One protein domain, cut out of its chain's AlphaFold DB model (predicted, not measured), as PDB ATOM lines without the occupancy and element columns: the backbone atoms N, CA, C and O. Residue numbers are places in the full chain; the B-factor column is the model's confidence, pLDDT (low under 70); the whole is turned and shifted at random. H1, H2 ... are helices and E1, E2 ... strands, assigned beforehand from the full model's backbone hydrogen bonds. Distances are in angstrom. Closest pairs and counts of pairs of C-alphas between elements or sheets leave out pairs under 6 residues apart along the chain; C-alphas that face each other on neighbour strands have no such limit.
ATOM      1  N   PHE A   3     132.127 224.294 318.285       90.38
ATOM      2  CA  PHE A   3     131.052 223.368 318.622       90.38
ATOM      3  C   PHE A   3     129.933 223.510 317.589       90.38
ATOM      4  O   PHE A   3     129.683 224.627 317.117       90.38
ATOM      5  N   SER A   4     129.322 222.391 317.214       91.50
ATOM      6  CA  SER A   4     128.144 222.346 316.355       91.50
ATOM      7  C   SER A   4     127.211 221.235 316.822       91.50
ATOM      8  O   SER A   4     127.584 220.063 316.751       91.50
ATOM      9  N   ASN A   5     126.004 221.609 317.252       88.81
ATOM     10  CA  ASN A   5     124.943 220.676 317.630       88.81
ATOM     11  C   ASN A   5     124.431 219.932 316.393       88.81
ATOM     12  O   ASN A   5     124.221 218.731 316.439       88.81
ATOM     13  N   ARG A   6     124.298 220.614 315.244       90.31
ATOM     14  CA  ARG A   6     123.747 219.995 314.024       90.31
ATOM     15  C   ARG A   6     124.575 218.813 313.513       90.31
ATOM     16  O   ARG A   6     124.014 217.825 313.057       90.31
ATOM     17  N   TYR A   7     125.899 218.948 313.520       91.88
ATOM     18  CA  TYR A   7     126.823 217.943 312.977       91.88
ATOM     19  C   TYR A   7     127.488 217.090 314.065       91.88
ATOM     20  O   TYR A   7     128.340 216.267 313.742       91.88
ATOM     21  N   GLY A   8     127.150 217.317 315.337       93.06
ATOM     22  CA  GLY A   8     127.647 216.527 316.459       93.06
ATOM     23  C   GLY A   8     129.157 216.516 316.588       93.06
ATOM     24  O   GLY A   8     129.744 215.457 316.793       93.06
ATOM     25  N   PHE A   9     129.804 217.682 316.500       94.88
ATOM     26  CA  PHE A   9     131.240 217.767 316.767       94.88
ATOM     27  C   PHE A   9     131.645 218.863 317.756       94.88
ATOM     28  O   PHE A   9     131.115 219.979 317.765       94.88
ATOM     29  N   LEU A  10     132.681 218.551 318.536       94.00
ATOM     30  CA  LEU A  10     133.349 219.444 319.472       94.00
ATOM     31  C   LEU A  10     134.854 219.420 319.208       94.00
ATOM     32  O   LEU A  10     135.578 218.503 319.597       94.00
ATOM     33  N   TYR A  11     135.333 220.473 318.558       95.19
ATOM     34  CA  TYR A  11     136.743 220.643 318.251       95.19
ATOM     35  C   TYR A  11     137.461 221.467 319.329       95.19
ATOM     36  O   TYR A  11     137.227 222.679 319.497       95.19
ATOM     37  N   PHE A  12     138.403 220.823 320.017       94.50
ATOM     38  CA  PHE A  12     139.303 221.458 320.972       94.50
ATOM     39  C   PHE A  12     140.477 222.115 320.246       94.50
ATOM     40  O   PHE A  12     141.350 221.464 319.676       94.50
ATOM     41  N   HIS A  13     140.506 223.450 320.268       93.06
ATOM     42  CA  HIS A  13     141.579 224.214 319.636       93.06
ATOM     43  C   HIS A  13     142.727 224.394 320.627       93.06
ATOM     44  O   HIS A  13     142.670 225.291 321.467       93.06
ATOM     45  N   ILE A  14     143.768 223.578 320.494       91.56
ATOM     46  CA  ILE A  14     145.031 223.747 321.220       91.56
ATOM     47  C   ILE A  14     145.868 224.819 320.504       91.56
ATOM     48  O   ILE A  14     145.831 224.944 319.276       91.56
ATOM     49  N   ALA A  15     146.563 225.669 321.259       89.19
ATOM     50  CA  ALA A  15     147.430 226.685 320.668       89.19
ATOM     51  C   ALA A  15     148.571 226.018 319.878       89.19
ATOM     52  O   ALA A  15     149.064 224.974 320.274       89.19
ATOM     53  N   LYS A  16     148.995 226.620 318.758       89.12
ATOM     54  CA  LYS A  16     150.164 226.188 317.951       89.12
ATOM     55  C   LYS A  16     150.104 224.790 317.314       89.12
ATOM     56  O   LYS A  16     151.062 224.386 316.664       89.12
ATOM     57  N   THR A  17     148.961 224.109 317.338       89.12
ATOM     58  CA  THR A  17     148.772 222.807 316.666       89.12
ATOM     59  C   THR A  17     148.123 222.926 315.282       89.12
ATOM     60  O   THR A  17     147.305 222.100 314.877       89.12
ATOM     61  N   SER A  18     148.418 224.014 314.558       83.12
ATOM     62  CA  SER A  18     147.784 224.350 313.265       83.12
ATOM     63  C   SER A  18     146.249 224.428 313.309       83.12
ATOM     64  O   SER A  18     145.571 224.421 312.278       83.12
ATOM     65  N   GLY A  19     145.676 224.576 314.508       87.75
ATOM     66  CA  GLY A  19     144.243 224.438 314.716       87.75
ATOM     67  C   GLY A  19     143.376 225.519 314.071       87.75
ATOM     68  O   GLY A  19     142.174 225.310 313.903       87.75
ATOM     69  N   THR A  20     143.967 226.635 313.641       90.25
ATOM     70  CA  THR A  20     143.287 227.672 312.853       90.25
ATOM     71  C   THR A  20     142.779 227.132 311.516       90.25
ATOM     72  O   THR A  20     141.647 227.443 311.151       90.25
ATOM     73  N   ARG A  21     143.553 226.296 310.804       90.88
ATOM     74  CA  ARG A  21     143.140 225.753 309.495       90.88
ATOM     75  C   ARG A  21     141.952 224.804 309.634       90.88
ATOM     76  O   ARG A  21     140.946 224.991 308.955       90.88
ATOM     77  N   ILE A  22     142.033 223.873 310.585       92.38
ATOM     78  CA  ILE A  22     140.941 222.944 310.919       92.38
ATOM     79  C   ILE A  22     139.688 223.730 311.316       92.38
ATOM     80  O   ILE A  22     138.608 223.504 310.779       92.38
ATOM     81  N   LYS A  23     139.836 224.736 312.188       92.44
ATOM     82  CA  LYS A  23     138.721 225.602 312.582       92.44
ATOM     83  C   LYS A  23     138.087 226.304 311.376       92.44
ATOM     84  O   LYS A  23     136.866 226.386 311.314       92.44
ATOM     85  N   THR A  24     138.882 226.834 310.448       93.50
ATOM     86  CA  THR A  24     138.372 227.506 309.243       93.50
ATOM     87  C   THR A  24     137.615 226.544 308.331       93.50
ATOM     88  O   THR A  24     136.561 226.918 307.821       93.50
ATOM     89  N   ALA A  25     138.087 225.305 308.177       93.19
ATOM     90  CA  ALA A  25     137.366 224.275 307.434       93.19
ATOM     91  C   ALA A  25     136.012 223.952 308.094       93.19
ATOM     92  O   ALA A  25     134.967 224.054 307.453       93.19
ATOM     93  N   LEU A  26     136.009 223.682 309.402       93.12
ATOM     94  CA  LEU A  26     134.802 223.324 310.156       93.12
ATOM     95  C   LEU A  26     133.799 224.479 310.302       93.12
ATOM     96  O   LEU A  26     132.595 224.251 310.422       93.12
ATOM     97  N   LYS A  27     134.257 225.738 310.268       91.81
ATOM     98  CA  LYS A  27     133.366 226.910 310.272       91.81
ATOM     99  C   LYS A  27     132.373 226.889 309.107       91.81
ATOM    100  O   LYS A  27     131.269 227.396 309.283       91.81
ATOM    101  N   LYS A  28     132.755 226.328 307.951       91.31
ATOM    102  CA  LYS A  28     131.867 226.210 306.784       91.31
ATOM    103  C   LYS A  28     130.661 225.326 307.098       91.31
ATOM    104  O   LYS A  28     129.548 225.704 306.763       91.31
ATOM    105  N   LEU A  29     130.878 224.219 307.810       90.06
ATOM    106  CA  LEU A  29     129.809 223.330 308.271       90.06
ATOM    107  C   LEU A  29     128.939 224.028 309.319       90.06
ATOM    108  O   LEU A  29     127.727 224.116 309.166       90.06
ATOM    109  N   ARG A  30     129.565 224.644 310.331       90.06
ATOM    110  CA  ARG A  30     128.843 225.339 311.411       90.06
ATOM    111  C   ARG A  30     127.943 226.482 310.921       90.06
ATOM    112  O   ARG A  30     127.005 226.850 311.613       90.06
ATOM    113  N   ARG A  31     128.201 227.072 309.748       87.69
ATOM    114  CA  ARG A  31     127.337 228.125 309.178       87.69
ATOM    115  C   ARG A  31     125.886 227.660 308.999       87.69
ATOM    116  O   ARG A  31     124.988 228.487 309.067       87.69
ATOM    117  N   PHE A  32     125.675 226.364 308.786       88.31
ATOM    118  CA  PHE A  32     124.352 225.767 308.616       88.31
ATOM    119  C   PHE A  32     123.737 225.274 309.935       88.31
ATOM    120  O   PHE A  32     122.681 224.646 309.920       88.31
ATOM    121  N   ASP A  33     124.393 225.510 311.071       90.19
ATOM    122  CA  ASP A  33     123.874 225.147 312.387       90.19
ATOM    123  C   ASP A  33     122.816 226.171 312.846       90.19
ATOM    124  O   ASP A  33     123.133 227.363 312.895       90.19
ATOM    125  N   PRO A  34     121.591 225.754 313.220       90.06
ATOM    126  CA  PRO A  34     120.579 226.657 313.775       90.06
ATOM    127  C   PRO A  34     121.070 227.446 314.997       90.06
ATOM    128  O   PRO A  34     120.698 228.603 315.192       90.06
ATOM    129  N   GLN A  35     121.974 226.863 315.789       89.12
ATOM    130  CA  GLN A  35     122.528 227.485 316.991       89.12
ATOM    131  C   GLN A  35     123.560 228.585 316.686       89.12
ATOM    132  O   GLN A  35     124.084 229.214 317.607       89.12
ATOM    133  N   ILE A  36     123.859 228.874 315.411       90.00
ATOM    134  CA  ILE A  36     124.827 229.915 315.035       90.00
ATOM    135  C   ILE A  36     124.403 231.312 315.507       90.00
ATOM    136  O   ILE A  36     125.267 232.095 315.905       90.00
ATOM    137  N   ILE A  37     123.099 231.616 315.497       90.50
ATOM    138  CA  ILE A  37     122.568 232.926 315.897       90.50
ATOM    139  C   ILE A  37     122.725 233.126 317.416       90.50
ATOM    140  O   ILE A  37     123.404 234.084 317.801       90.50
ATOM    141  N   PRO A  38     122.234 232.220 318.292       91.44
ATOM    142  CA  PRO A  38     122.514 232.291 319.727       91.44
ATOM    143  C   PRO A  38     124.012 232.358 320.049       91.44
ATOM    144  O   PRO A  38     124.445 233.193 320.842       91.44
ATOM    145  N   GLN A  39     124.835 231.537 319.385       89.06
ATOM    146  CA  GLN A  39     126.290 231.549 319.577       89.06
ATOM    147  C   GLN A  39     126.924 232.895 319.198       89.06
ATOM    148  O   GLN A  39     127.901 233.318 319.823       89.06
ATOM    149  N   PHE A  40     126.409 233.563 318.164       90.06
ATOM    150  CA  PHE A  40     126.878 234.880 317.744       90.06
ATOM    151  C   PHE A  40     126.503 235.966 318.759       90.06
ATOM    152  O   PHE A  40     127.362 236.761 319.141       90.06
ATOM    153  N   LEU A  41     125.270 235.950 319.269       91.75
ATOM    154  CA  LEU A  41     124.830 236.872 320.322       91.75
ATOM    155  C   LEU A  41     125.659 236.699 321.599       91.75
ATOM    156  O   LEU A  41     126.208 237.671 322.117       91.75
ATOM    157  N   ALA A  42     125.852 235.454 322.043       89.88
ATOM    158  CA  ALA A  42     126.713 235.108 323.172       89.88
ATOM    159  C   ALA A  42     128.161 235.596 322.977       89.88
ATOM    160  O   ALA A  42     128.808 236.066 323.917       89.88
ATOM    161  N   HIS A  43     128.685 235.509 321.748       87.81
ATOM    162  CA  HIS A  43     130.016 236.011 321.413       87.81
ATOM    163  C   HIS A  43     130.129 237.525 321.598       87.81
ATOM    164  O   HIS A  43     131.070 237.978 322.253       87.81
ATOM    165  N   ASN A  44     129.174 238.280 321.061       90.19
ATOM    166  CA  ASN A  44     129.179 239.739 321.136       90.19
ATOM    167  C   ASN A  44     128.944 240.228 322.567       90.19
ATOM    168  O   ASN A  44     129.678 241.091 323.040       90.19
ATOM    169  N   LEU A  45     128.007 239.616 323.297       89.81
ATOM    170  CA  LEU A  45     127.729 239.951 324.695       89.81
ATOM    171  C   LEU A  45     128.951 239.708 325.593       89.81
ATOM    172  O   LEU A  45     129.306 240.537 326.433       89.81
ATOM    173  N   SER A  46     129.652 238.594 325.373       87.56
ATOM    174  CA  SER A  46     130.910 238.302 326.062       87.56
ATOM    175  C   SER A  46     132.014 239.310 325.714       87.56
ATOM    176  O   SER A  46     132.840 239.599 326.573       87.56
ATOM    177  N   GLY A  47     132.044 239.847 324.489       86.69
ATOM    178  CA  GLY A  47     132.978 240.905 324.095       86.69
ATOM    179  C   GLY A  47     132.675 242.241 324.777       86.69
ATOM    180  O   GLY A  47     133.565 242.827 325.384       86.69
ATOM    181  N   LEU A  48     131.409 242.668 324.744       89.75
ATOM    182  CA  LEU A  48     130.935 243.926 325.338       89.75
ATOM    183  C   LEU A  48     131.191 244.003 326.846       89.75
ATOM    184  O   LEU A  48     131.541 245.050 327.375       89.75
ATOM    185  N   THR A  49     131.054 242.878 327.542       88.88
ATOM    186  CA  THR A  49     131.258 242.795 328.996       88.88
ATOM    187  C   THR A  49     132.705 242.506 329.396       88.88
ATOM    188  O   THR A  49     132.976 242.254 330.570       88.88
ATOM    189  N   GLY A  50     133.650 242.488 328.448       85.56
ATOM    190  CA  GLY A  50     135.049 242.162 328.736       85.56
ATOM    191  C   GLY A  50     135.227 240.753 329.311       85.56
ATOM    192  O   GLY A  50     136.100 240.529 330.140       85.56
ATOM    193  N   GLN A  51     134.382 239.805 328.898       83.50
ATOM    194  CA  GLN A  51     134.350 238.410 329.359       83.50
ATOM    195  C   GLN A  51     133.951 238.212 330.836       83.50
ATOM    196  O   GLN A  51     134.046 237.094 331.334       83.50
ATOM    197  N   ARG A  52     133.434 239.243 331.518       85.12
ATOM    198  CA  ARG A  52     133.079 239.190 332.953       85.12
ATOM    199  C   ARG A  52     131.909 238.263 333.294       85.12
ATOM    200  O   ARG A  52     131.814 237.800 334.420       85.12
ATOM    201  N   ILE A  53     131.033 237.986 332.331       85.06
ATOM    202  CA  ILE A  53     129.792 237.218 332.541       85.06
ATOM    203  C   ILE A  53     129.910 235.721 332.212       85.06
ATOM    204  O   ILE A  53     128.916 235.011 332.269       85.06
ATOM    205  N   ALA A  54     131.088 235.245 331.788       82.81
ATOM    206  CA  ALA A  54     131.359 233.828 331.496       82.81
ATOM    207  C   ALA A  54     130.367 233.105 330.541       82.81
ATOM    208  O   ALA A  54     130.316 231.882 330.507       82.81
ATOM    209  N   VAL A  55     129.636 233.839 329.691       85.69
ATOM    210  CA  VAL A  55     128.567 233.309 328.808       85.69
ATOM    211  C   VAL A  55     129.045 232.309 327.741       85.69
ATOM    212  O   VAL A  55     128.244 231.602 327.134       85.69
ATOM    213  N   LYS A  56     130.352 232.222 327.474       85.12
ATOM    214  CA  LYS A  56     130.912 231.249 326.526       85.12
ATOM    215  C   LYS A  56     132.254 230.709 327.015       85.12
ATOM    216  O   LYS A  56     133.027 231.467 327.607       85.12
ATOM    217  N   PRO A  57     132.612 229.462 326.660       83.19
ATOM    218  CA  PRO A  57     133.916 228.920 326.998       83.19
ATOM    219  C   PRO A  57     135.062 229.739 326.364       83.19
ATOM    220  O   PRO A  57     134.939 230.245 325.234       83.19
ATOM    221  N   PRO A  58     136.214 229.844 327.051       83.56
ATOM    222  CA  PRO A  58     137.422 230.454 326.507       83.56
ATOM    223  C   PRO A  58     137.883 229.841 325.174       83.56
ATOM    224  O   PRO A  58     137.631 228.680 324.844       83.56
ATOM    225  N   ARG A  59     138.635 230.623 324.385       81.75
ATOM    226  CA  ARG A  59     139.100 230.220 323.039       81.75
ATOM    227  C   ARG A  59     139.920 228.925 323.047       81.75
ATOM    228  O   ARG A  59     139.803 228.152 322.092       81.75
ATOM    229  N   HIS A  60     140.704 228.700 324.094       88.19
ATOM    230  CA  HIS A  60     141.568 227.534 324.288       88.19
ATOM    231  C   HIS A  60     141.176 226.760 325.557       88.19
ATOM    232  O   HIS A  60     142.038 226.244 326.260       88.19
ATOM    233  N   ALA A  61     139.878 226.728 325.879       88.88
ATOM    234  CA  ALA A  61     139.393 226.025 327.059       88.88
ATOM    235  C   ALA A  61     139.710 224.521 327.004       88.88
ATOM    236  O   ALA A  61     139.770 223.909 325.932       88.88
ATOM    237  N   ARG A  62     139.936 223.949 328.190       90.75
ATOM    238  CA  ARG A  62     140.193 222.519 328.385       90.75
ATOM    239  C   ARG A  62     138.901 221.715 328.229       90.75
ATOM    240  O   ARG A  62     137.808 222.255 328.377       90.75
ATOM    241  N   ALA A  63     139.045 220.410 328.007       91.62
ATOM    242  CA  ALA A  63     137.917 219.480 327.922       91.62
ATOM    243  C   ALA A  63     137.025 219.484 329.165       91.62
ATOM    244  O   ALA A  63     135.808 219.438 329.024       91.62
ATOM    245  N   VAL A  64     137.619 219.633 330.351       92.38
ATOM    246  CA  VAL A  64     136.889 219.710 331.625       92.38
ATOM    247  C   VAL A  64     135.877 220.860 331.617       92.38
ATOM    248  O   VAL A  64     134.695 220.626 331.808       92.38
ATOM    249  N   ALA A  65     136.295 222.070 331.231       91.44
ATOM    250  CA  ALA A  65     135.389 223.219 331.160       91.44
ATOM    251  C   ALA A  65     134.236 223.015 330.162       91.44
ATOM    252  O   ALA A  65     133.146 223.535 330.356       91.44
ATOM    253  N   ALA A  66     134.463 222.274 329.075       90.75
ATOM    254  CA  ALA A  66     133.399 221.961 328.127       90.75
ATOM    255  C   ALA A  66     132.414 220.926 328.685       90.75
ATOM    256  O   ALA A  66     131.221 221.055 328.445       90.75
ATOM    257  N   LYS A  67     132.912 219.939 329.437       92.12
ATOM    258  CA  LYS A  67     132.088 218.944 330.133       92.12
ATOM    259  C   LYS A  67     131.185 219.595 331.183       92.12
ATOM    260  O   LYS A  67     130.047 219.171 331.326       92.12
ATOM    261  N   ASP A  68     131.679 220.621 331.869       91.50
ATOM    262  CA  ASP A  68     130.922 221.306 332.923       91.50
ATOM    263  C   ASP A  68     129.887 222.301 332.363       91.50
ATOM    264  O   ASP A  68     128.872 222.562 333.000       91.50
ATOM    265  N   LEU A  69     130.132 222.871 331.173       89.38
ATOM    266  CA  LEU A  69     129.260 223.884 330.558       89.38
ATOM    267  C   LEU A  69     128.192 223.312 329.619       89.38
ATOM    268  O   LEU A  69     127.164 223.950 329.404       89.38
ATOM    269  N   ILE A  70     128.460 222.172 328.982       90.31
ATOM    270  CA  ILE A  70     127.567 221.570 327.988       90.31
ATOM    271  C   ILE A  70     126.684 220.535 328.698       90.31
ATOM    272  O   ILE A  70     127.210 219.762 329.501       90.31
ATOM    273  N   PRO A  71     125.370 220.464 328.400       92.75
ATOM    274  CA  PRO A  71     124.512 219.406 328.923       92.75
ATOM    275  C   PRO A  71     125.119 218.023 328.687       92.75
ATOM    276  O   PRO A  71     125.667 217.751 327.617       92.75
ATOM    277  N   ARG A  72     125.020 217.143 329.685       93.56
ATOM    278  CA  ARG A  72     125.702 215.843 329.671       93.56
ATOM    279  C   ARG A  72     125.391 215.021 328.417       93.56
ATOM    280  O   ARG A  72     126.314 214.484 327.816       93.56
ATOM    281  N   GLU A  73     124.125 214.956 328.022       93.56
ATOM    282  CA  GLU A  73     123.660 214.179 326.865       93.56
ATOM    283  C   GLU A  73     124.270 214.690 325.553       93.56
ATOM    284  O   GLU A  73     124.853 213.924 324.786       93.56
ATOM    285  N   GLU A  74     124.227 216.009 325.349       91.50
ATOM    286  CA  GLU A  74     124.858 216.692 324.215       91.50
ATOM    287  C   GLU A  74     126.366 216.439 324.211       91.50
ATOM    288  O   GLU A  74     126.943 216.059 323.189       91.50
ATOM    289  N   PHE A  75     127.019 216.590 325.367       93.00
ATOM    290  CA  PHE A  75     128.443 216.324 325.483       93.00
ATOM    291  C   PHE A  75     128.750 214.877 325.115       93.00
ATOM    292  O   PHE A  75     129.648 214.664 324.316       93.00
ATOM    293  N   GLU A  76     128.033 213.884 325.637       93.75
ATOM    294  CA  GLU A  76     128.283 212.460 325.385       93.75
ATOM    295  C   GLU A  76     128.085 212.072 323.916       93.75
ATOM    296  O   GLU A  76     128.987 211.450 323.349       93.75
ATOM    297  N   TRP A  77     127.010 212.535 323.276       93.94
ATOM    298  CA  TRP A  77     126.718 212.271 321.863       93.94
ATOM    299  C   TRP A  77     127.729 212.909 320.895       93.94
ATOM    300  O   TRP A  77     128.043 212.354 319.841       93.94
ATOM    301  N   THR A  78     128.285 214.065 321.255       94.19
ATOM    302  CA  THR A  78     129.164 214.825 320.363       94.19
ATOM    303  C   THR A  78     130.505 214.112 320.120       94.19
ATOM    304  O   THR A  78     131.188 213.702 321.062       94.19
ATOM    305  N   CYS A  79     130.966 214.044 318.867       95.44
ATOM    306  CA  CYS A  79     132.317 213.602 318.516       95.44
ATOM    307  C   CYS A  79     133.356 214.657 318.932       95.44
ATOM    308  O   CYS A  79     133.359 215.788 318.434       95.44
ATOM    309  N   LYS A  80     134.258 214.297 319.853       95.31
ATOM    310  CA  LYS A  80     135.294 215.201 320.374       95.31
ATOM    311  C   LYS A  80     136.638 214.888 319.751       95.31
ATOM    312  O   LYS A  80     137.083 213.746 319.782       95.31
ATOM    313  N   PHE A  81     137.328 215.913 319.273       95.75
ATOM    314  CA  PHE A  81     138.681 215.744 318.755       95.75
ATOM    315  C   PHE A  81     139.526 217.002 318.935       95.75
ATOM    316  O   PHE A  81     139.024 218.115 319.126       95.75
ATOM    317  N   ALA A  82     140.839 216.811 318.867       95.00
ATOM    318  CA  ALA A  82     141.839 217.859 318.967       95.00
ATOM    319  C   ALA A  82     142.958 217.601 317.955       95.00
ATOM    320  O   ALA A  82     143.233 216.460 317.597       95.00
ATOM    321  N   SER A  83     143.622 218.670 317.523       93.12
ATOM    322  CA  SER A  83     144.888 218.564 316.798       93.12
ATOM    323  C   SER A  83     146.026 218.681 317.798       93.12
ATOM    324  O   SER A  83     146.067 219.661 318.552       93.12
ATOM    325  N   VAL A  84     146.934 217.710 317.791       92.75
ATOM    326  CA  VAL A  84     148.153 217.694 318.608       92.75
ATOM    327  C   VAL A  84     149.382 217.834 317.715       92.75
ATOM    328  O   VAL A  84     149.332 217.575 316.515       92.75
ATOM    329  N   ARG A  85     150.488 218.290 318.295       91.31
ATOM    330  CA  ARG A  85     151.778 218.430 317.616       91.31
ATOM    331  C   ARG A  85     152.873 217.901 318.531       91.31
ATOM    332  O   ARG A  85     152.680 217.875 319.745       91.31
TER     333      ARG A  85
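Overview. This is residues 3 to 85 of the 119 residues of an uncharacterized protein of Planctomycetes bacterium (UniProt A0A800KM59). Two short parallel strands, E1 and E2, lie side by side as a small ribbon at one side of a loosely joined ring, with H1 to one side of E1 and H3 to the other. H2 stands across the ring from them, and the unnamed residues 49 to 62 lead back from it to H3, with little H4 before E2. The printed part has 83 residues, four named helices and two strands in the order E1 H1 H2 H3 H4 E2, mostly helix. It is compact, with a radius of gyration of the C-alphas of 12.8 A and spans of 33 by 27 by 25 A.

Arrangement. Start at residues 3 to 4, which pair antiparallel with residues 9 to 10 of E1, residues 9 to 12. E2, residues 79 to 82, is its parallel neighbour at 22 degrees, with N 10 and O 79 2.8 A apart, within hydrogen-bond range. H1, residues 19 to 30, comes closest to E1 at the C-alphas of Lys 23 and Tyr 11, 7.8 A. H2, residues 36 to 48, is close to H1 but not clearly touching, Arg 30 and Ile 36 having the closest C-alphas at 7.1 A; H2 is apart from E1. H3, residues 63 to 69, comes closest to E1 at the C-alphas of Ala 63 and Phe 12, 7.4 A. H4, residues 72 to 77, is close to H3 but not clearly touching, the closest C-alphas being those of Lys 67 and Phe 75, 6.5 A. E1, the four helices and E2 form a strand-helix-strand unit, two parallel neighbour strands with helices between. Every O i to N i+4 pair is within hydrogen-bond range in H2, H3 and H4, and 6 of 8 in H1.

Along the chain. Find C-alpha 9 at (131.240, 217.767, 316.767), where E1 begins. H1 runs 15.8 A and H2 18.4 A; H2 begins at C-alpha 36, (124.827, 229.915, 315.035). H3 runs 10.1 A, and E2 ends at C-alpha 82, (141.839, 217.859, 318.967).

Size, cuts and confidence. The C-alphas of Thr 49 and Arg 85 are the two farthest apart, 33.8 A. The printed part has no cut, the H2 to H3 link is long, and no printed residue is under 70 in pLDDT.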